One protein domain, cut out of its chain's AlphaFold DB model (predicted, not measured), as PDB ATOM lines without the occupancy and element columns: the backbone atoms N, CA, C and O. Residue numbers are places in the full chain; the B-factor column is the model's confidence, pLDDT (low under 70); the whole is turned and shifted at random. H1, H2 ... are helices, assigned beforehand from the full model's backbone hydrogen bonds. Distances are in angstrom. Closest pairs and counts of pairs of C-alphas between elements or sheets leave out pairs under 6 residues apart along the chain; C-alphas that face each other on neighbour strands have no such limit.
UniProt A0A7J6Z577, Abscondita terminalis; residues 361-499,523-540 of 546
ATOM      1  N   ILE A 361     -51.707 -57.693  29.091       58.34
ATOM      2  CA  ILE A 361     -50.508 -57.496  29.915       58.34
ATOM      3  C   ILE A 361     -49.549 -58.691  29.777       58.34
ATOM      4  O   ILE A 361     -48.336 -58.498  29.751       58.34
ATOM      5  N   ILE A 362     -50.071 -59.915  29.625       57.06
ATOM      6  CA  ILE A 362     -49.248 -61.137  29.555       57.06
ATOM      7  C   ILE A 362     -48.492 -61.205  28.219       57.06
ATOM      8  O   ILE A 362     -47.281 -61.416  28.211       57.06
ATOM      9  N   ARG A 363     -49.174 -60.933  27.095       60.53
ATOM     10  CA  ARG A 363     -48.523 -60.806  25.774       60.53
ATOM     11  C   ARG A 363     -47.484 -59.683  25.768       60.53
ATOM     12  O   ARG A 363     -46.361 -59.882  25.318       60.53
ATOM     13  N   THR A 364     -47.848 -58.536  26.342       64.88
ATOM     14  CA  THR A 364     -46.965 -57.371  26.481       64.88
ATOM     15  C   THR A 364     -45.703 -57.698  27.287       64.88
ATOM     16  O   THR A 364     -44.622 -57.244  26.931       64.88
ATOM     17  N   PHE A 365     -45.792 -58.522  28.337       68.25
ATOM     18  CA  PHE A 365     -44.611 -58.921  29.107       68.25
ATOM     19  C   PHE A 365     -43.617 -59.758  28.285       68.25
ATOM     20  O   PHE A 365     -42.415 -59.524  28.401       68.25
ATOM     21  N   ALA A 366     -44.095 -60.673  27.434       70.38
ATOM     22  CA  ALA A 366     -43.227 -61.487  26.582       70.38
ATOM     23  C   ALA A 366     -42.421 -60.617  25.598       70.38
ATOM     24  O   ALA A 366     -41.196 -60.661  25.614       70.38
ATOM     25  N   GLU A 367     -43.099 -59.748  24.837       72.56
ATOM     26  CA  GLU A 367     -42.467 -58.817  23.880       72.56
ATOM     27  C   GLU A 367     -41.424 -57.887  24.534       72.56
ATOM     28  O   GLU A 367     -40.463 -57.465  23.896       72.56
ATOM     29  N   ILE A 368     -41.612 -57.554  25.814       79.56
ATOM     30  CA  ILE A 368     -40.721 -56.670  26.576       79.56
ATOM     31  C   ILE A 368     -39.529 -57.431  27.180       79.56
ATOM     32  O   ILE A 368     -38.450 -56.851  27.338       79.56
ATOM     33  N   SER A 369     -39.690 -58.713  27.522       79.88
ATOM     34  CA  SER A 369     -38.647 -59.502  28.195       79.88
ATOM     35  C   SER A 369     -37.452 -59.845  27.298       79.88
ATOM     36  O   SER A 369     -36.385 -60.148  27.830       79.88
ATOM     37  N   ASP A 370     -37.599 -59.760  25.974       78.75
ATOM     38  CA  ASP A 370     -36.493 -59.908  25.013       78.75
ATOM     39  C   ASP A 370     -35.619 -58.640  24.906       78.75
ATOM     40  O   ASP A 370     -34.523 -58.666  24.347       78.75
ATOM     41  N   ILE A 371     -36.104 -57.512  25.443       82.12
ATOM     42  CA  ILE A 371     -35.493 -56.179  25.322       82.12
ATOM     43  C   ILE A 371     -34.980 -55.671  26.679       82.12
ATOM     44  O   ILE A 371     -34.010 -54.912  26.733       82.12
ATOM     45  N   LEU A 372     -35.605 -56.090  27.788       84.50
ATOM     46  CA  LEU A 372     -35.299 -55.633  29.147       84.50
ATOM     47  C   LEU A 372     -34.976 -56.802  30.101       84.50
ATOM     48  O   LEU A 372     -35.695 -57.800  30.107       84.50
ATOM     49  N   PRO A 373     -33.988 -56.663  31.010       88.31
ATOM     50  CA  PRO A 373     -33.234 -55.447  31.318       88.31
ATOM     51  C   PRO A 373     -32.115 -55.158  30.310       88.31
ATOM     52  O   PRO A 373     -31.417 -56.061  29.858       88.31
ATOM     53  N   VAL A 374     -31.866 -53.876  30.042       89.94
ATOM     54  CA  VAL A 374     -30.722 -53.434  29.235       89.94
ATOM     55  C   VAL A 374     -29.409 -53.800  29.940       89.94
ATOM     56  O   VAL A 374     -29.118 -53.294  31.028       89.94
ATOM     57  N   VAL A 375     -28.623 -54.678  29.309       90.31
ATOM     58  CA  VAL A 375     -27.346 -55.221  29.823       90.31
ATOM     59  C   VAL A 375     -26.100 -54.727  29.079       90.31
ATOM     60  O   VAL A 375     -25.008 -54.816  29.633       90.31
ATOM     61  N   SER A 376     -26.247 -54.195  27.864       91.44
ATOM     62  CA  SER A 376     -25.152 -53.716  27.006       91.44
ATOM     63  C   SER A 376     -25.569 -52.481  26.203       91.44
ATOM     64  O   SER A 376     -26.747 -52.124  26.176       91.44
ATOM     65  N   GLU A 377     -24.611 -51.840  25.531       87.94
ATOM     66  CA  GLU A 377     -24.872 -50.695  24.649       87.94
ATOM     67  C   GLU A 377     -25.754 -51.085  23.452       87.94
ATOM     68  O   GLU A 377     -26.792 -50.472  23.231       87.94
ATOM     69  N   ASP A 378     -25.437 -52.187  22.767       89.25
ATOM     70  CA  ASP A 378     -26.251 -52.731  21.672       89.25
ATOM     71  C   ASP A 378     -27.696 -53.045  22.101       89.25
ATOM     72  O   ASP A 378     -28.623 -52.974  21.294       89.25
ATOM     73  N   ALA A 379     -27.899 -53.440  23.364       90.38
ATOM     74  CA  ALA A 379     -29.228 -53.659  23.931       90.38
ATOM     75  C   ALA A 379     -29.934 -52.333  24.255       90.38
ATOM     76  O   ALA A 379     -31.153 -52.248  24.118       90.38
ATOM     77  N   LEU A 380     -29.185 -51.292  24.637       91.75
ATOM     78  CA  LEU A 380     -29.726 -49.954  24.853       91.75
ATOM     79  C   LEU A 380     -30.228 -49.352  23.539       91.75
ATOM     80  O   LEU A 380     -31.370 -48.911  23.490       91.75
ATOM     81  N   ASP A 381     -29.427 -49.394  22.473       91.31
ATOM     82  CA  ASP A 381     -29.819 -48.849  21.167       91.31
ATOM     83  C   ASP A 381     -31.039 -49.582  20.584       91.31
ATOM     84  O   ASP A 381     -31.941 -48.947  20.037       91.31
ATOM     85  N   LYS A 382     -31.131 -50.910  20.765       91.19
ATOM     86  CA  LYS A 382     -32.329 -51.692  20.405       91.19
ATOM     87  C   LYS A 382     -33.557 -51.277  21.216       91.19
ATOM     88  O   LYS A 382     -34.632 -51.111  20.641       91.19
ATOM     89  N   ALA A 383     -33.413 -51.086  22.529       90.75
ATOM     90  CA  ALA A 383     -34.510 -50.657  23.393       90.75
ATOM     91  C   ALA A 383     -34.977 -49.227  23.066       90.75
ATOM     92  O   ALA A 383     -36.177 -48.972  22.978       90.75
ATOM     93  N   GLU A 384     -34.046 -48.306  22.814       93.62
ATOM     94  CA  GLU A 384     -34.344 -46.936  22.391       93.62
ATOM     95  C   GLU A 384     -35.059 -46.910  21.032       93.62
ATOM     96  O   GLU A 384     -36.070 -46.222  20.906       93.62
ATOM     97  N   GLN A 385     -34.614 -47.706  20.047       92.94
ATOM     98  CA  GLN A 385     -35.301 -47.848  18.755       92.94
ATOM     99  C   GLN A 385     -36.710 -48.443  18.899       92.94
ATOM    100  O   GLN A 385     -37.655 -47.935  18.297       92.94
ATOM    101  N   PHE A 386     -36.885 -49.478  19.728       90.94
ATOM    102  CA  PHE A 386     -38.196 -50.082  19.998       90.94
ATOM    103  C   PHE A 386     -39.195 -49.073  20.592       90.94
ATOM    104  O   PHE A 386     -40.371 -49.076  20.220       90.94
ATOM    105  N   LEU A 387     -38.712 -48.168  21.453       91.94
ATOM    106  CA  LEU A 387     -39.476 -47.090  22.091       91.94
ATOM    107  C   LEU A 387     -39.704 -45.844  21.204       91.94
ATOM    108  O   LEU A 387     -40.312 -44.876  21.667       91.94
ATOM    109  N   ILE A 388     -39.250 -45.841  19.943       92.25
ATOM    110  CA  ILE A 388     -39.668 -44.834  18.947       92.25
ATOM    111  C   ILE A 388     -41.125 -45.078  18.524       92.25
ATOM    112  O   ILE A 388     -41.858 -44.127  18.257       92.25
ATOM    113  N   ASN A 389     -41.569 -46.340  18.489       91.06
ATOM    114  CA  ASN A 389     -42.965 -46.677  18.230       91.06
ATOM    115  C   ASN A 389     -43.835 -46.341  19.461       91.06
ATOM    116  O   ASN A 389     -43.535 -46.743  20.586       91.06
ATOM    117  N   GLN A 390     -44.930 -45.608  19.235       89.19
ATOM    118  CA  GLN A 390     -45.784 -45.087  20.303       89.19
ATOM    119  C   GLN A 390     -46.559 -46.186  21.051       89.19
ATOM    120  O   GLN A 390     -46.720 -46.086  22.267       89.19
ATOM    121  N   ASP A 391     -46.997 -47.243  20.366       86.38
ATOM    122  CA  ASP A 391     -47.732 -48.355  20.980       86.38
ATOM    123  C   ASP A 391     -46.804 -49.184  21.878       86.38
ATOM    124  O   ASP A 391     -47.150 -49.518  23.011       86.38
ATOM    125  N   ASN A 392     -45.578 -49.436  21.414       88.62
ATOM    126  CA  ASN A 392     -44.505 -50.057  22.190       88.62
ATOM    127  C   ASN A 392     -44.116 -49.204  23.406       88.62
ATOM    128  O   ASN A 392     -43.932 -49.734  24.501       88.62
ATOM    129  N   PHE A 393     -44.040 -47.881  23.248       89.44
ATOM    130  CA  PHE A 393     -43.806 -46.966  24.363       89.44
ATOM    131  C   PHE A 393     -44.921 -47.056  25.418       89.44
ATOM    132  O   PHE A 393     -44.626 -47.175  26.608       89.44
ATOM    133  N   ILE A 394     -46.194 -47.065  24.999       86.19
ATOM    134  CA  ILE A 394     -47.349 -47.221  25.898       86.19
ATOM    135  C   ILE A 394     -47.301 -48.579  26.612       86.19
ATOM    136  O   ILE A 394     -47.352 -48.607  27.841       86.19
ATOM    137  N   LYS A 395     -47.100 -49.684  25.880       86.62
ATOM    138  CA  LYS A 395     -46.909 -51.041  26.431       86.62
ATOM    139  C   LYS A 395     -45.850 -51.080  27.542       86.62
ATOM    140  O   LYS A 395     -46.100 -51.609  28.627       86.62
ATOM    141  N   VAL A 396     -44.670 -50.502  27.297       88.69
ATOM    142  CA  VAL A 396     -43.561 -50.496  28.268       88.69
ATOM    143  C   VAL A 396     -43.856 -49.578  29.459       88.69
ATOM    144  O   VAL A 396     -43.528 -49.933  30.591       88.69
ATOM    145  N   VAL A 397     -44.523 -48.439  29.246       89.00
ATOM    146  CA  VAL A 397     -45.003 -47.557  30.324       89.00
ATOM    147  C   VAL A 397     -46.031 -48.260  31.212       89.00
ATOM    148  O   VAL A 397     -45.927 -48.175  32.437       89.00
ATOM    149  N   GLU A 398     -46.993 -48.981  30.634       85.75
ATOM    150  CA  GLU A 398     -47.984 -49.748  31.394       85.75
ATOM    151  C   GLU A 398     -47.335 -50.889  32.176       85.75
ATOM    152  O   GLU A 398     -47.605 -51.032  33.371       85.75
ATOM    153  N   TYR A 399     -46.432 -51.656  31.559       87.81
ATOM    154  CA  TYR A 399     -45.651 -52.681  32.253       87.81
ATOM    155  C   TYR A 399     -44.871 -52.090  33.439       87.81
ATOM    156  O   TYR A 399     -45.012 -52.546  34.577       87.81
ATOM    157  N   ALA A 400     -44.110 -51.017  33.206       87.38
ATOM    158  CA  ALA A 400     -43.329 -50.349  34.240       87.38
ATOM    159  C   ALA A 400     -44.209 -49.780  35.372       87.38
ATOM    160  O   ALA A 400     -43.837 -49.861  36.543       87.38
ATOM    161  N   ALA A 401     -45.403 -49.266  35.060       86.19
ATOM    162  CA  ALA A 401     -46.346 -48.755  36.055       86.19
ATOM    163  C   ALA A 401     -46.910 -49.846  36.991       86.19
ATOM    164  O   ALA A 401     -47.360 -49.521  38.092       86.19
ATOM    165  N   HIS A 402     -46.873 -51.124  36.594       84.25
ATOM    166  CA  HIS A 402     -47.263 -52.251  37.451       84.25
ATOM    167  C   HIS A 402     -46.144 -52.727  38.393       84.25
ATOM    168  O   HIS A 402     -46.447 -53.348  39.409       84.25
ATOM    169  N   LEU A 403     -44.872 -52.390  38.131       82.75
ATOM    170  CA  LEU A 403     -43.740 -52.762  39.001       82.75
ATOM    171  C   LEU A 403     -43.810 -52.095  40.388       82.75
ATOM    172  O   LEU A 403     -43.386 -52.685  41.380       82.75
ATOM    173  N   GLY A 404     -44.378 -50.887  40.451       66.88
ATOM    174  CA  GLY A 404     -44.892 -50.269  41.674       66.88
ATOM    175  C   GLY A 404     -43.895 -49.988  42.812       66.88
ATOM    176  O   GLY A 404     -42.678 -50.154  42.717       66.88
ATOM    177  N   GLY A 405     -44.448 -49.503  43.924       73.75
ATOM    178  CA  GLY A 405     -43.735 -49.178  45.159       73.75
ATOM    179  C   GLY A 405     -44.605 -48.339  46.099       73.75
ATOM    180  O   GLY A 405     -45.515 -47.649  45.650       73.75
ATOM    181  N   GLU A 406     -44.329 -48.372  47.407       76.00
ATOM    182  CA  GLU A 406     -45.121 -47.652  48.434       76.00
ATOM    183  C   GLU A 406     -45.151 -46.122  48.245       76.00
ATOM    184  O   GLU A 406     -46.038 -45.428  48.754       76.00
ATOM    185  N   ASN A 407     -44.144 -45.578  47.563       80.38
ATOM    186  CA  ASN A 407     -44.019 -44.166  47.234       80.38
ATOM    187  C   ASN A 407     -43.254 -43.977  45.919       80.38
ATOM    188  O   ASN A 407     -42.569 -44.896  45.463       80.38
ATOM    189  N   SER A 408     -43.329 -42.778  45.339       79.88
ATOM    190  CA  SER A 408     -42.649 -42.421  44.081       79.88
ATOM    191  C   SER A 408     -41.155 -42.787  44.048       79.88
ATOM    192  O   SER A 408     -40.707 -43.388  43.074       79.88
ATOM    193  N   LYS A 409     -40.391 -42.536  45.125       81.44
ATOM    194  CA  LYS A 409     -38.967 -42.924  45.241       81.44
ATOM    195  C   LYS A 409     -38.770 -44.441  45.134       81.44
ATOM    196  O   LYS A 409     -37.915 -44.880  44.363       81.44
ATOM    197  N   LYS A 410     -39.563 -45.246  45.850       83.44
ATOM    198  CA  LYS A 410     -39.535 -46.716  45.736       83.44
ATOM    199  C   LYS A 410     -39.979 -47.184  44.344       83.44
ATOM    200  O   LYS A 410     -39.312 -48.039  43.778       83.44
ATOM    201  N   ALA A 411     -41.018 -46.585  43.758       83.38
ATOM    202  CA  ALA A 411     -41.504 -46.939  42.421       83.38
ATOM    203  C   ALA A 411     -40.453 -46.687  41.326       83.38
ATOM    204  O   ALA A 411     -40.119 -47.597  40.569       83.38
ATOM    205  N   THR A 412     -39.843 -45.497  41.296       85.31
ATOM    206  CA  THR A 412     -38.734 -45.177  40.383       85.31
ATOM    207  C   THR A 412     -37.554 -46.146  40.555       85.31
ATOM    208  O   THR A 412     -36.965 -46.571  39.562       85.31
ATOM    209  N   GLN A 413     -37.233 -46.563  41.787       85.19
ATOM    210  CA  GLN A 413     -36.202 -47.580  42.042       85.19
ATOM    211  C   GLN A 413     -36.591 -48.984  41.542       85.19
ATOM    212  O   GLN A 413     -35.735 -49.666  40.982       85.19
ATOM    213  N   SER A 414     -37.841 -49.427  41.726       86.69
ATOM    214  CA  SER A 414     -38.344 -50.708  41.197       86.69
ATOM    215  C   SER A 414     -38.282 -50.748  39.671       86.69
ATOM    216  O   SER A 414     -37.792 -51.722  39.102       86.69
ATOM    217  N   ILE A 415     -38.715 -49.665  39.016       88.38
ATOM    218  CA  ILE A 415     -38.700 -49.530  37.557       88.38
ATOM    219  C   ILE A 415     -37.260 -49.594  37.036       88.38
ATOM    220  O   ILE A 415     -36.936 -50.475  36.244       88.38
ATOM    221  N   LEU A 416     -36.356 -48.735  37.526       87.56
ATOM    222  CA  LEU A 416     -34.962 -48.687  37.058       87.56
ATOM    223  C   LEU A 416     -34.218 -50.028  37.214       87.56
ATOM    224  O   LEU A 416     -33.455 -50.402  36.323       87.56
ATOM    225  N   LYS A 417     -34.485 -50.772  38.302       87.38
ATOM    226  CA  LYS A 417     -33.950 -52.130  38.539       87.38
ATOM    227  C   LYS A 417     -34.408 -53.171  37.510       87.38
ATOM    228  O   LYS A 417     -33.751 -54.200  37.391       87.38
ATOM    229  N   LYS A 418     -35.541 -52.954  36.834       87.94
ATOM    230  CA  LYS A 418     -36.110 -53.887  35.848       87.94
ATOM    231  C   LYS A 418     -35.874 -53.433  34.404       87.94
ATOM    232  O   LYS A 418     -35.766 -54.286  33.534       87.94
ATOM    233  N   LEU A 419     -35.729 -52.126  34.159       87.25
ATOM    234  CA  LEU A 419     -35.343 -51.599  32.843       87.25
ATOM    235  C   LEU A 419     -33.847 -51.786  32.528       87.25
ATOM    236  O   LEU A 419     -33.493 -51.890  31.361       87.25
ATOM    237  N   SER A 420     -32.953 -51.805  33.528       87.75
ATOM    238  CA  SER A 420     -31.496 -51.805  33.294       87.75
ATOM    239  C   SER A 420     -30.702 -52.626  34.314       87.75
ATOM    240  O   SER A 420     -31.087 -52.725  35.480       87.75
ATOM    241  N   SER A 421     -29.566 -53.181  33.882       89.00
ATOM    242  CA  SER A 421     -28.601 -53.849  34.762       89.00
ATOM    243  C   SER A 421     -27.898 -52.860  35.706       89.00
ATOM    244  O   SER A 421     -27.894 -51.645  35.473       89.00
ATOM    245  N   ARG A 422     -27.259 -53.368  36.775       85.06
ATOM    246  CA  ARG A 422     -26.439 -52.533  37.681       85.06
ATOM    247  C   ARG A 422     -25.313 -51.846  36.906       85.06
ATOM    248  O   ARG A 422     -25.068 -50.661  37.121       85.06
ATOM    249  N   ASP A 423     -24.673 -52.578  36.006       85.00
ATOM    250  CA  ASP A 423     -23.427 -52.167  35.361       85.00
ATOM    251  C   ASP A 423     -23.677 -51.148  34.243       85.00
ATOM    252  O   ASP A 423     -22.937 -50.169  34.133       85.00
ATOM    253  N   MET A 424     -24.794 -51.276  33.514       87.50
ATOM    254  CA  MET A 424     -25.284 -50.208  32.637       87.50
ATOM    255  C   MET A 424     -25.723 -48.991  33.457       87.50
ATOM    256  O   MET A 424     -25.267 -47.882  33.185       87.50
ATOM    257  N   SER A 425     -26.523 -49.175  34.519       87.00
ATOM    258  CA  SER A 425     -26.954 -48.077  35.404       87.00
ATOM    259  C   SER A 425     -25.785 -47.218  35.910       87.00
ATOM    260  O   SER A 425     -25.886 -45.992  35.919       87.00
ATOM    261  N   VAL A 426     -24.658 -47.821  36.309       87.31
ATOM    262  CA  VAL A 426     -23.495 -47.081  36.838       87.31
ATOM    263  C   VAL A 426     -22.902 -46.099  35.820       87.31
ATOM    264  O   VAL A 426     -22.408 -45.049  36.239       87.31
ATOM    265  N   GLN A 427     -22.994 -46.365  34.514       87.06
ATOM    266  CA  GLN A 427     -22.478 -45.480  33.460       87.06
ATOM    267  C   GLN A 427     -23.311 -44.202  33.270       87.06
ATOM    268  O   GLN A 427     -22.833 -43.231  32.677       87.06
ATOM    269  N   PHE A 428     -24.541 -44.175  33.784       86.69
ATOM    270  CA  PHE A 428     -25.490 -43.081  33.602       86.69
ATOM    271  C   PHE A 428     -25.675 -42.219  34.857       86.69
ATOM    272  O   PHE A 428     -25.400 -42.597  35.996       86.69
ATOM    273  N   SER A 429     -26.166 -41.005  34.633       85.75
ATOM    274  CA  SER A 429     -26.771 -40.151  35.654       85.75
ATOM    275  C   SER A 429     -27.840 -39.275  35.004       85.75
ATOM    276  O   SER A 429     -27.819 -39.090  33.789       85.75
ATOM    277  N   ALA A 430     -28.735 -38.684  35.801       78.94
ATOM    278  CA  ALA A 430     -29.859 -37.878  35.309       78.94
ATOM    279  C   ALA A 430     -29.488 -36.872  34.198       78.94
ATOM    280  O   ALA A 430     -30.252 -36.718  33.258       78.94
ATOM    281  N   VAL A 431     -28.310 -36.234  34.278       82.19
ATOM    282  CA  VAL A 431     -27.842 -35.215  33.313       82.19
ATOM    283  C   VAL A 431     -26.435 -35.432  32.743       82.19
ATOM    284  O   VAL A 431     -25.985 -34.637  31.921       82.19
ATOM    285  N   GLY A 432     -25.724 -36.481  33.154       83.75
ATOM    286  CA  GLY A 432     -24.324 -36.698  32.771       83.75
ATOM    287  C   GLY A 432     -23.305 -35.936  33.634       83.75
ATOM    288  O   GLY A 432     -22.405 -35.274  33.126       83.75
ATOM    289  N   LYS A 433     -23.459 -35.990  34.964       82.19
ATOM    290  CA  LYS A 433     -22.471 -35.451  35.921       82.19
ATOM    291  C   LYS A 433     -21.342 -36.459  36.176       82.19
ATOM    292  O   LYS A 433     -21.538 -37.660  36.025       82.19
ATOM    293  N   LYS A 434     -20.174 -35.969  36.621       84.06
ATOM    294  CA  LYS A 434     -18.972 -36.779  36.929       84.06
ATOM    295  C   LYS A 434     -18.525 -37.687  35.759       84.06
ATOM    296  O   LYS A 434     -18.218 -38.853  35.971       84.06
ATOM    297  N   GLY A 435     -18.555 -37.177  34.524       84.44
ATOM    298  CA  GLY A 435     -18.162 -37.929  33.318       84.44
ATOM    299  C   GLY A 435     -19.138 -39.031  32.877       84.44
ATOM    300  O   GLY A 435     -18.911 -39.666  31.854       84.44
ATOM    301  N   LYS A 436     -20.233 -39.254  33.616       89.06
ATOM    302  CA  LYS A 436     -21.278 -40.218  33.257       89.06
ATOM    303  C   LYS A 436     -22.106 -39.734  32.067       89.06
ATOM    304  O   LYS A 436     -22.175 -38.538  31.791       89.06
ATOM    305  N   ARG A 437     -22.815 -40.651  31.412       89.56
ATOM    306  CA  ARG A 437     -23.747 -40.341  30.318       89.56
ATOM    307  C   ARG A 437     -25.061 -39.754  30.849       89.56
ATOM    308  O   ARG A 437     -25.414 -39.927  32.020       89.56
ATOM    309  N   ASN A 438     -25.762 -39.009  29.996       89.19
ATOM    310  CA  ASN A 438     -26.987 -38.285  30.341       89.19
ATOM    311  C   ASN A 438     -28.223 -39.163  30.087       89.19
ATOM    312  O   ASN A 438     -28.570 -39.425  28.939       89.19
ATOM    313  N   PHE A 439     -28.878 -39.594  31.166       88.69
ATOM    314  CA  PHE A 439     -30.062 -40.449  31.111       88.69
ATOM    315  C   PHE A 439     -31.319 -39.695  30.642       88.69
ATOM    316  O   PHE A 439     -32.121 -40.273  29.919       88.69
ATOM    317  N   SER A 440     -31.481 -38.397  30.948       86.25
ATOM    318  CA  SER A 440     -32.669 -37.618  30.544       86.25
ATOM    319  C   SER A 440     -32.750 -37.278  29.050       86.25
ATOM    320  O   SER A 440     -33.594 -36.474  28.656       86.25
ATOM    321  N   LYS A 441     -31.858 -37.832  28.221       89.06
ATOM    322  CA  LYS A 441     -31.937 -37.784  26.754       89.06
ATOM    323  C   LYS A 441     -32.554 -39.044  26.135       89.06
ATOM    324  O   LYS A 441     -32.797 -39.039  24.935       89.06
ATOM    325  N   LEU A 442     -32.771 -40.093  26.930       90.94
ATOM    326  CA  LEU A 442     -33.208 -41.410  26.466       90.94
ATOM    327  C   LEU A 442     -34.730 -41.584  26.546       90.94
ATOM    328  O   LEU A 442     -35.381 -41.069  27.459       90.94
ATOM    329  N   LYS A 443     -35.295 -42.395  25.655       91.69
ATOM    330  CA  LYS A 443     -36.681 -42.865  25.726       91.69
ATOM    331  C   LYS A 443     -36.943 -43.719  26.963       91.69
ATOM    332  O   LYS A 443     -38.002 -43.565  27.571       91.69
ATOM    333  N   LEU A 444     -35.967 -44.509  27.423       90.62
ATOM    334  CA  LEU A 444     -36.034 -45.195  28.719       90.62
ATOM    335  C   LEU A 444     -36.321 -44.229  29.882       90.62
ATOM    336  O   LEU A 444     -37.030 -44.607  30.812       90.62
ATOM    337  N   PHE A 445     -35.817 -42.990  29.856       90.31
ATOM    338  CA  PHE A 445     -36.119 -42.001  30.898       90.31
ATOM    339  C   PHE A 445     -37.573 -41.528  30.830       90.31
ATOM    340  O   PHE A 445     -38.233 -41.473  31.869       90.31
ATOM    341  N   GLU A 446     -38.095 -41.247  29.630       90.00
ATOM    342  CA  GLU A 446     -39.508 -40.886  29.448       90.00
ATOM    343  C   GLU A 446     -40.424 -42.011  29.966       90.00
ATOM    344  O   GLU A 446     -41.368 -41.730  30.709       90.00
ATOM    345  N   VAL A 447     -40.083 -43.282  29.710       90.31
ATOM    346  CA  VAL A 447     -40.777 -44.447  30.294       90.31
ATOM    347  C   VAL A 447     -40.837 -44.366  31.826       90.31
ATOM    348  O   VAL A 447     -41.923 -44.502  32.395       90.31
ATOM    349  N   VAL A 448     -39.713 -44.119  32.521       89.38
ATOM    350  CA  VAL A 448     -39.715 -44.054  34.000       89.38
ATOM    351  C   VAL A 448     -40.563 -42.893  34.517       89.38
ATOM    352  O   VAL A 448     -41.263 -43.058  35.520       89.38
ATOM    353  N   VAL A 449     -40.532 -41.736  33.847       86.12
ATOM    354  CA  VAL A 449     -41.338 -40.563  34.218       86.12
ATOM    355  C   VAL A 449     -42.826 -40.902  34.113       86.12
ATOM    356  O   VAL A 449     -43.541 -40.803  35.111       86.12
ATOM    357  N   HIS A 450     -43.287 -41.372  32.948       88.00
ATOM    358  CA  HIS A 450     -44.696 -41.698  32.723       88.00
ATOM    359  C   HIS A 450     -45.190 -42.824  33.647       88.00
ATOM    360  O   HIS A 450     -46.240 -42.683  34.275       88.00
ATOM    361  N   ALA A 451     -44.410 -43.894  33.829       88.38
ATOM    362  CA  ALA A 451     -44.758 -44.987  34.737       88.38
ATOM    363  C   ALA A 451     -44.835 -44.540  36.213       88.38
ATOM    364  O   ALA A 451     -45.772 -44.906  36.928       88.38
ATOM    365  N   THR A 452     -43.901 -43.692  36.666       87.94
ATOM    366  CA  THR A 452     -43.925 -43.123  38.028       87.94
ATOM    367  C   THR A 452     -45.132 -42.193  38.222       87.94
ATOM    368  O   THR A 452     -45.764 -42.221  39.280       87.94
ATOM    369  N   LEU A 453     -45.501 -41.405  37.204       86.00
ATOM    370  CA  LEU A 453     -46.688 -40.542  37.232       86.00
ATOM    371  C   LEU A 453     -47.997 -41.348  37.274       86.00
ATOM    372  O   LEU A 453     -48.894 -40.983  38.030       86.00
ATOM    373  N   ILE A 454     -48.102 -42.463  36.544       85.44
ATOM    374  CA  ILE A 454     -49.269 -43.364  36.610       85.44
ATOM    375  C   ILE A 454     -49.394 -43.995  38.004       85.44
ATOM    376  O   ILE A 454     -50.490 -44.027  38.566       85.44
ATOM    377  N   ALA A 455     -48.283 -44.450  38.597       84.69
ATOM    378  CA  ALA A 455     -48.273 -44.984  39.959       84.69
ATOM    379  C   ALA A 455     -48.719 -43.929  40.994       84.69
ATOM    380  O   ALA A 455     -49.554 -44.223  41.855       84.69
ATOM    381  N   LEU A 456     -48.244 -42.683  40.865       86.12
ATOM    382  CA  LEU A 456     -48.708 -41.556  41.680       86.12
ATOM    383  C   LEU A 456     -50.206 -41.281  41.479       86.12
ATOM    384  O   LEU A 456     -50.920 -41.125  42.466       86.12
ATOM    385  N   LYS A 457     -50.698 -41.259  40.231       86.44
ATOM    386  CA  LYS A 457     -52.116 -41.019  39.902       86.44
ATOM    387  C   LYS A 457     -53.025 -42.047  40.590       86.44
ATOM    388  O   LYS A 457     -53.996 -41.667  41.242       86.44
ATOM    389  N   LYS A 458     -52.662 -43.337  40.516       85.75
ATOM    390  CA  LYS A 458     -53.362 -44.441  41.201       85.75
ATOM    391  C   LYS A 458     -53.357 -44.256  42.728       85.75
ATOM    392  O   LYS A 458     -54.416 -44.323  43.349       85.75
ATOM    393  N   LYS A 459     -52.198 -43.956  43.336       86.19
ATOM    394  CA  LYS A 459     -52.078 -43.713  44.790       86.19
ATOM    395  C   LYS A 459     -52.896 -42.498  45.252       86.19
ATOM    396  O   LYS A 459     -53.528 -42.554  46.304       86.19
ATOM    397  N   ALA A 460     -52.909 -41.421  44.469       86.75
ATOM    398  CA  ALA A 460     -53.652 -40.200  44.767       86.75
ATOM    399  C   ALA A 460     -55.177 -40.406  44.711       86.75
ATOM    400  O   ALA A 460     -55.873 -39.920  45.602       86.75
ATOM    401  N   SER A 461     -55.692 -41.171  43.735       85.50
ATOM    402  CA  SER A 461     -57.124 -41.518  43.692       85.50
ATOM    403  C   SER A 461     -57.525 -42.380  44.889       85.50
ATOM    404  O   SER A 461     -58.458 -42.027  45.602       85.50
ATOM    405  N   ALA A 462     -56.757 -43.433  45.199       85.31
ATOM    406  CA  ALA A 462     -57.023 -44.285  46.360       85.31
ATOM    407  C   ALA A 462     -57.009 -43.493  47.684       85.31
ATOM    408  O   ALA A 462     -57.907 -43.645  48.508       85.31
ATOM    409  N   TYR A 463     -56.037 -42.593  47.875       87.12
ATOM    410  CA  TYR A 463     -55.980 -41.728  49.059       87.12
ATOM    411  C   TYR A 463     -57.166 -40.747  49.127       87.12
ATOM    412  O   TYR A 463     -57.681 -40.469  50.207       87.12
ATOM    413  N   ARG A 464     -57.653 -40.255  47.980       84.38
ATOM    414  CA  ARG A 464     -58.866 -39.428  47.907       84.38
ATOM    415  C   ARG A 464     -60.141 -40.221  48.219       84.38
ATOM    416  O   ARG A 464     -61.010 -39.686  48.899       84.38
ATOM    417  N   GLN A 465     -60.262 -41.466  47.758       83.44
ATOM    418  CA  GLN A 465     -61.384 -42.346  48.115       83.44
ATOM    419  C   GLN A 465     -61.427 -42.592  49.625       83.44
ATOM    420  O   GLN A 465     -62.479 -42.441  50.236       83.44
ATOM    421  N   ASP A 466     -60.278 -42.917  50.223       83.69
ATOM    422  CA  ASP A 466     -60.116 -43.171  51.660       83.69
ATOM    423  C   ASP A 466     -60.525 -41.940  52.500       83.69
ATOM    424  O   ASP A 466     -61.279 -42.075  53.459       83.69
ATOM    425  N   LEU A 467     -60.163 -40.724  52.061       80.25
ATOM    426  CA  LEU A 467     -60.614 -39.461  52.670       80.25
ATOM    427  C   LEU A 467     -62.121 -39.172  52.524       80.25
ATOM    428  O   LEU A 467     -62.683 -38.479  53.370       80.25
ATOM    429  N   HIS A 468     -62.774 -39.653  51.463       77.94
ATOM    430  CA  HIS A 468     -64.218 -39.477  51.246       77.94
ATOM    431  C   HIS A 468     -65.060 -40.667  51.746       77.94
ATOM    432  O   HIS A 468     -66.290 -40.600  51.713       77.94
ATOM    433  N   GLN A 469     -64.440 -41.749  52.229       75.38
ATOM    434  CA  GLN A 469     -65.142 -42.928  52.732       75.38
ATOM    435  C   GLN A 469     -65.686 -42.664  54.144       75.38
ATOM    436  O   GLN A 469     -65.004 -42.847  55.150       75.38
ATOM    437  N   THR A 470     -66.963 -42.288  54.225       64.12
ATOM    438  CA  THR A 470     -67.693 -41.885  55.448       64.12
ATOM    439  C   THR A 470     -67.860 -42.974  56.526       64.12
ATOM    440  O   THR A 470     -68.534 -42.753  57.527       64.12
ATOM    441  N   GLY A 471     -67.239 -44.147  56.367       63.16
ATOM    442  CA  GLY A 471     -67.454 -45.341  57.196       63.16
ATOM    443  C   GLY A 471     -66.746 -45.377  58.558       63.16
ATOM    444  O   GLY A 471     -66.716 -46.438  59.175       63.16
ATOM    445  N   GLY A 472     -66.121 -44.285  59.013       59.50
ATOM    446  CA  GLY A 472     -65.530 -44.151  60.359       59.50
ATOM    447  C   GLY A 472     -64.333 -45.059  60.700       59.50
ATOM    448  O   GLY A 472     -63.790 -44.964  61.800       59.50
ATOM    449  N   GLY A 473     -63.914 -45.939  59.788       68.12
ATOM    450  CA  GLY A 473     -62.774 -46.836  59.978       68.12
ATOM    451  C   GLY A 473     -61.414 -46.130  59.868       68.12
ATOM    452  O   GLY A 473     -61.320 -45.043  59.297       68.12
ATOM    453  N   PRO A 474     -60.331 -46.742  60.381       66.44
ATOM    454  CA  PRO A 474     -58.981 -46.239  60.159       66.44
ATOM    455  C   PRO A 474     -58.602 -46.328  58.674       66.44
ATOM    456  O   PRO A 474     -58.888 -47.330  58.014       66.44
ATOM    457  N   ALA A 475     -57.914 -45.292  58.190       67.62
ATOM    458  CA  ALA A 475     -57.391 -45.174  56.830       67.62
ATOM    459  C   ALA A 475     -56.656 -46.449  56.381       67.62
ATOM    460  O   ALA A 475     -55.704 -46.887  57.034       67.62
ATOM    461  N   LYS A 476     -57.084 -47.039  55.261       74.62
ATOM    462  CA  LYS A 476     -56.491 -48.261  54.689       74.62
ATOM    463  C   LYS A 476     -55.351 -47.944  53.726       74.62
ATOM    464  O   LYS A 476     -54.485 -48.789  53.500       74.62
ATOM    465  N   VAL A 477     -55.353 -46.747  53.138       74.81
ATOM    466  CA  VAL A 477     -54.387 -46.346  52.107       74.81
ATOM    467  C   VAL A 477     -53.163 -45.655  52.732       74.81
ATOM    468  O   VAL A 477     -53.322 -44.739  53.542       74.81
ATOM    469  N   PRO A 478     -51.920 -46.026  52.355       77.38
ATOM    470  CA  PRO A 478     -50.723 -45.328  52.812       77.38
ATOM    471  C   PRO A 478     -50.752 -43.842  52.438       77.38
ATOM    472  O   PRO A 478     -50.892 -43.494  51.261       77.38
ATOM    473  N   LYS A 479     -50.562 -42.970  53.435       85.69
ATOM    474  CA  LYS A 479     -50.550 -41.513  53.246       85.69
ATOM    475  C   LYS A 479     -49.570 -41.090  52.144       85.69
ATOM    476  O   LYS A 479     -48.492 -41.672  51.968       85.69
ATOM    477  N   LEU A 480     -49.942 -40.042  51.415       87.44
ATOM    478  CA  LEU A 480     -49.040 -39.368  50.485       87.44
ATOM    479  C   LEU A 480     -47.887 -38.719  51.264       87.44
ATOM    480  O   LEU A 480     -48.092 -38.085  52.298       87.44
ATOM    481  N   THR A 481     -46.664 -38.886  50.768       85.31
ATOM    482  CA  THR A 481     -45.473 -38.217  51.308       85.31
ATOM    483  C   THR A 481     -45.451 -36.739  50.909       85.31
ATOM    484  O   THR A 481     -46.052 -36.352  49.910       85.31
ATOM    485  N   VAL A 482     -44.695 -35.904  51.633       80.94
ATOM    486  CA  VAL A 482     -44.550 -34.463  51.325       80.94
ATOM    487  C   VAL A 482     -44.089 -34.220  49.878       80.94
ATOM    488  O   VAL A 482     -44.541 -33.273  49.239       80.94
ATOM    489  N   ILE A 483     -43.237 -35.095  49.329       76.12
ATOM    490  CA  ILE A 483     -42.807 -35.024  47.924       76.12
ATOM    491  C   ILE A 483     -43.987 -35.306  46.986       76.12
ATOM    492  O   ILE A 483     -44.232 -34.520  46.078       76.12
ATOM    493  N   GLU A 484     -44.746 -36.379  47.215       83.50
ATOM    494  CA  GLU A 484     -45.916 -36.733  46.394       83.50
ATOM    495  C   GLU A 484     -47.012 -35.657  46.460       83.50
ATOM    496  O   GLU A 484     -47.607 -35.334  45.437       83.50
ATOM    497  N   ILE A 485     -47.225 -35.029  47.623       83.25
ATOM    498  CA  ILE A 485     -48.136 -33.883  47.773       83.25
ATOM    499  C   ILE A 485     -47.655 -32.698  46.920       83.25
ATOM    500  O   ILE A 485     -48.444 -32.151  46.154       83.25
ATOM    501  N   ARG A 486     -46.360 -32.348  46.969       78.56
ATOM    502  CA  ARG A 486     -45.783 -31.284  46.121       78.56
ATOM    503  C   ARG A 486     -45.873 -31.612  44.624       78.56
ATOM    504  O   ARG A 486     -46.106 -30.707  43.828       78.56
ATOM    505  N   MET A 487     -45.749 -32.883  44.227       77.62
ATOM    506  CA  MET A 487     -45.996 -33.303  42.839       77.62
ATOM    507  C   MET A 487     -47.447 -33.026  42.427       77.62
ATOM    508  O   MET A 487     -47.676 -32.424  41.383       77.62
ATOM    509  N   LEU A 488     -48.423 -33.425  43.248       82.69
ATOM    510  CA  LEU A 488     -49.848 -33.239  42.953       82.69
ATOM    511  C   LEU A 488     -50.269 -31.762  42.959       82.69
ATOM    512  O   LEU A 488     -51.065 -31.366  42.117       82.69
ATOM    513  N   GLN A 489     -49.694 -30.935  43.838       79.88
ATOM    514  CA  GLN A 489     -49.917 -29.482  43.841       79.88
ATOM    515  C   GLN A 489     -49.509 -28.828  42.513       79.88
ATOM    516  O   GLN A 489     -50.208 -27.946  42.027       79.88
ATOM    517  N   VAL A 490     -48.400 -29.274  41.913       77.19
ATOM    518  CA  VAL A 490     -47.896 -28.745  40.634       77.19
ATOM    519  C   VAL A 490     -48.613 -29.363  39.423       77.19
ATOM    520  O   VAL A 490     -48.781 -28.691  38.411       77.19
ATOM    521  N   LEU A 491     -49.062 -30.619  39.519       79.25
ATOM    522  CA  LEU A 491     -49.864 -31.290  38.484       79.25
ATOM    523  C   LEU A 491     -51.351 -30.872  38.500       79.25
ATOM    524  O   LEU A 491     -52.066 -31.123  37.534       79.25
ATOM    525  N   GLY A 492     -51.811 -30.239  39.582       79.25
ATOM    526  CA  GLY A 492     -53.183 -29.775  39.776       79.25
ATOM    527  C   GLY A 492     -54.134 -30.845  40.329       79.25
ATOM    528  O   GLY A 492     -53.997 -32.043  40.084       79.25
ATOM    529  N   ASN A 493     -55.167 -30.401  41.053       69.31
ATOM    530  CA  ASN A 493     -56.158 -31.282  41.695       69.31
ATOM    531  C   ASN A 493     -56.996 -32.110  40.695       69.31
ATOM    532  O   ASN A 493     -57.618 -33.103  41.072       69.31
ATOM    533  N   THR A 494     -57.009 -31.719  39.418       75.25
ATOM    534  CA  THR A 494     -57.632 -32.462  38.313       75.25
ATOM    535  C   THR A 494     -56.806 -33.667  37.862       75.25
ATOM    536  O   THR A 494     -57.389 -34.612  37.337       75.25
ATOM    537  N   PHE A 495     -55.487 -33.701  38.110       77.75
ATOM    538  CA  PHE A 495     -54.579 -34.753  37.622       77.75
ATOM    539  C   PHE A 495     -55.026 -36.175  37.984       77.75
ATOM    540  O   PHE A 495     -54.798 -37.104  37.218       77.75
ATOM    541  N   TYR A 496     -55.668 -36.354  39.139       72.19
ATOM    542  CA  TYR A 496     -56.146 -37.642  39.649       72.19
ATOM    543  C   TYR A 496     -57.674 -37.697  39.812       72.19
ATOM    544  O   TYR A 496     -58.196 -38.638  40.399       72.19
ATOM    545  N   ALA A 497     -58.410 -36.723  39.268       64.12
ATOM    546  CA  ALA A 497     -59.853 -36.853  39.100       64.12
ATOM    547  C   ALA A 497     -60.161 -37.836  37.952       64.12
ATOM    548  O   ALA A 497     -59.445 -37.875  36.950       64.12
ATOM    549  N   GLY A 498     -61.216 -38.646  38.093       61.00
ATOM    550  CA  GLY A 498     -61.685 -39.539  37.024       61.00
ATOM    551  C   GLY A 498     -60.837 -40.793  36.760       61.00
ATOM    552  O   GLY A 498     -60.937 -41.366  35.683       61.00
ATOM    553  N   VAL A 499     -60.005 -41.248  37.708       59.69
ATOM    554  CA  VAL A 499     -59.364 -42.584  37.614       59.69
ATOM    555  C   VAL A 499     -60.371 -43.713  37.894       59.69
ATOM    556  O   VAL A 499     -60.188 -44.835  37.430       59.69
ATOM    557  N   ASN A 523     -45.621 -28.894  25.970       35.50
ATOM    558  CA  ASN A 523     -44.257 -28.405  26.220       35.50
ATOM    559  C   ASN A 523     -44.058 -27.874  27.647       35.50
ATOM    560  O   ASN A 523     -43.028 -28.156  28.260       35.50
ATOM    561  N   ILE A 524     -45.047 -27.166  28.204       38.25
ATOM    562  CA  ILE A 524     -44.992 -26.692  29.596       38.25
ATOM    563  C   ILE A 524     -45.070 -27.893  30.546       38.25
ATOM    564  O   ILE A 524     -44.228 -28.024  31.434       38.25
ATOM    565  N   ASN A 525     -45.997 -28.827  30.297       51.38
ATOM    566  CA  ASN A 525     -46.088 -30.068  31.066       51.38
ATOM    567  C   ASN A 525     -44.786 -30.879  31.013       51.38
ATOM    568  O   ASN A 525     -44.304 -31.302  32.061       51.38
ATOM    569  N   ARG A 526     -44.156 -31.039  29.841       48.44
ATOM    570  CA  ARG A 526     -42.879 -31.760  29.709       48.44
ATOM    571  C   ARG A 526     -41.753 -31.087  30.500       48.44
ATOM    572  O   ARG A 526     -41.014 -31.780  31.194       48.44
ATOM    573  N   LEU A 527     -41.643 -29.754  30.477       43.84
ATOM    574  CA  LEU A 527     -40.616 -29.030  31.243       43.84
ATOM    575  C   LEU A 527     -40.835 -29.130  32.766       43.84
ATOM    576  O   LEU A 527     -39.881 -29.297  33.532       43.84
ATOM    577  N   VAL A 528     -42.095 -29.078  33.205       54.31
ATOM    578  CA  VAL A 528     -42.501 -29.234  34.610       54.31
ATOM    579  C   VAL A 528     -42.273 -30.669  35.098       54.31
ATOM    580  O   VAL A 528     -41.667 -30.865  36.152       54.31
ATOM    581  N   GLN A 529     -42.666 -31.676  34.314       57.72
ATOM    582  CA  GLN A 529     -42.437 -33.094  34.608       57.72
ATOM    583  C   GLN A 529     -40.942 -33.428  34.659       57.72
ATOM    584  O   GLN A 529     -40.507 -34.084  35.605       57.72
ATOM    585  N   ILE A 530     -40.137 -32.921  33.716       54.22
ATOM    586  CA  ILE A 530     -38.673 -33.060  33.748       54.22
ATOM    587  C   ILE A 530     -38.109 -32.432  35.027       54.22
ATOM    588  O   ILE A 530     -37.328 -33.083  35.711       54.22
ATOM    589  N   THR A 531     -38.524 -31.217  35.399       52.38
ATOM    590  CA  THR A 531     -38.036 -30.524  36.608       52.38
ATOM    591  C   THR A 531     -38.425 -31.253  37.905       52.38
ATOM    592  O   THR A 531     -37.589 -31.427  38.796       52.38
ATOM    593  N   LEU A 532     -39.662 -31.750  38.011       57.44
ATOM    594  CA  LEU A 532     -40.122 -32.573  39.140       57.44
ATOM    595  C   LEU A 532     -39.373 -33.906  39.224       57.44
ATOM    596  O   LEU A 532     -38.935 -34.307  40.304       57.44
ATOM    597  N   PHE A 533     -39.168 -34.579  38.093       59.34
ATOM    598  CA  PHE A 533     -38.446 -35.845  38.052       59.34
ATOM    599  C   PHE A 533     -36.933 -35.669  38.256       59.34
ATOM    600  O   PHE A 533     -36.289 -36.530  38.848       59.34
ATOM    601  N   TYR A 534     -36.368 -34.510  37.900       58.22
ATOM    602  CA  TYR A 534     -35.026 -34.089  38.317       58.22
ATOM    603  C   TYR A 534     -34.941 -33.997  39.842       58.22
ATOM    604  O   TYR A 534     -33.967 -34.454  40.441       58.22
ATOM    605  N   HIS A 535     -35.972 -33.446  40.490       55.22
ATOM    606  CA  HIS A 535     -36.057 -33.392  41.946       55.22
ATOM    607  C   HIS A 535     -36.149 -34.802  42.554       55.22
ATOM    608  O   HIS A 535     -35.438 -35.092  43.516       55.22
ATOM    609  N   ILE A 536     -36.922 -35.715  41.949       54.84
ATOM    610  CA  ILE A 536     -36.960 -37.134  42.345       54.84
ATOM    611  C   ILE A 536     -35.584 -37.788  42.175       54.84
ATOM    612  O   ILE A 536     -35.068 -38.325  43.145       54.84
ATOM    613  N   LEU A 537     -34.937 -37.707  41.007       53.84
ATOM    614  CA  LEU A 537     -33.613 -38.307  40.781       53.84
ATOM    615  C   LEU A 537     -32.488 -37.655  41.604       53.84
ATOM    616  O   LEU A 537     -31.462 -38.287  41.837       53.84
ATOM    617  N   ARG A 538     -32.670 -36.421  42.090       50.62
ATOM    618  CA  ARG A 538     -31.775 -35.792  43.077       50.62
ATOM    619  C   ARG A 538     -31.987 -36.351  44.493       50.62
ATOM    620  O   ARG A 538     -31.035 -36.391  45.261       50.62
ATOM    621  N   GLN A 539     -33.201 -36.797  44.822       47.31
ATOM    622  CA  GLN A 539     -33.563 -37.448  46.094       47.31
ATOM    623  C   GLN A 539     -33.386 -38.986  46.053       47.31
ATOM    624  O   GLN A 539     -33.275 -39.645  47.091       47.31
ATOM    625  N   VAL A 540     -33.349 -39.591  44.861       47.44
ATOM    626  CA  VAL A 540     -32.985 -40.993  44.591       47.44
ATOM    627  C   VAL A 540     -31.490 -41.027  44.285       47.44
ATOM    628  O   VAL A 540     -31.074 -41.057  43.131       47.44
TER     629      VAL A 540
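AT A GLANCE: This is residues 361 to 499 and 523 to 540 of the 546 residues of a protein of Abscondita terminalis (UniProt A0A7J6Z577). One long helix, H6, runs through the domain as a spine, with H3, H4 and H8 placed round it on three different sides, each at a slant or crosswise to it, and with H7 alongside H8, also crosswise to H6. H1 packs on H3 away from H6, H2 meets the first end of H6, and at its other end residues 468 to 473 stick out. The printed part has 157 residues with eight named helices, H1 to H8 in order along the chain, and no named strand; the class is all helix. The whole is compact, with a radius of gyration of the C-alphas of 16.6 A, and the C-alphas span 55 by 38 by 29 A.

IN THESE COORDINATES: Find C-alpha 361 at (-50.508, -57.496, 29.915); from there H1 runs from residue 361 to 369. H2 follows at residues 377 to 386, 14.1 A long from first to last C-alpha. Next come H3, residues 390 to 403, 20.3 A long, and H4, residues 408 to 419, 16.2 A long. H5 is short, residues 422 to 427. Look then for C-alpha 443 at (-36.681, -42.865, 25.726), where H6 begins; it runs 37.7 A to C-alpha 468 at (-64.218, -39.477, 51.246) and, with 26 residues, is the longest helix. H7 holds residues 482 to 491 and is 14.3 A long. After the cut, H8 runs from residue 523 to 539, 24.3 A, ending at C-alpha 539 at (-33.563, -37.448, 46.094).

HOW THE PARTS SIT: Begin at H6, the hub, which touches four other helices. H3 touches residues 447 to 455 of H6 at a steep tilt of 53 degrees, the same way; their closest C-alphas, those of Ala 401 and Ala 451, are 4.3 A apart. H4 touches residues 444 to 456 of H6, opposite ways at a tilt of 38 degrees, only just steep, with the C-alphas of Thr 412 and Thr 452 closest at 6.1 A. H8 and H6 only just touch, with 3 pairs of C-alphas within 8 A; they are about perpendicular at 86 degrees, and the closest C-alphas are Val 449 and Phe 533, 6.7 A apart. H2 and H6 touch only at their ends, and only just, with 3 pairs within 8 A; the C-alphas of Glu 384 and Lys 443 are closest, 5.8 A apart. Look outward to H1, which touches residues 395 to 399 of H3 at 79 degrees, about perpendicular; the closest C-alphas, Thr 364 and Lys 395, are 6.3 A apart. H7 and H8 are close but not clearly touching, opposite ways at a shallow tilt of 7 degrees, with the C-alphas of Met 487 and Leu 532 closest at 7.0 A. H5 touches no helix; H4 and H5 meet only through their link. In the backbone, every O i to N i+4 pair is within hydrogen-bond range in H1, H2, H4, H6, H7 and H8; in H3 it is 9 of 10 and in H5 1 of 2.

THE WHOLE: The two C-alphas farthest apart are those of Asp 378 and Gly 472, 55.8 A. Residues 500 to 522 are not printed, and C-alphas 499 and 523 are 23.6 A apart across this cut, which lies in the link from H7 to H8. The links from H5 to H6, 15 residues, and from H6 to H7, 13 residues, are long. The mean pLDDT of the printed part is 79.0; look for values under 70 at, among others, residues 361 to 365, 470 to 475 and 523 to 540, and note that H8 has a mean of 51.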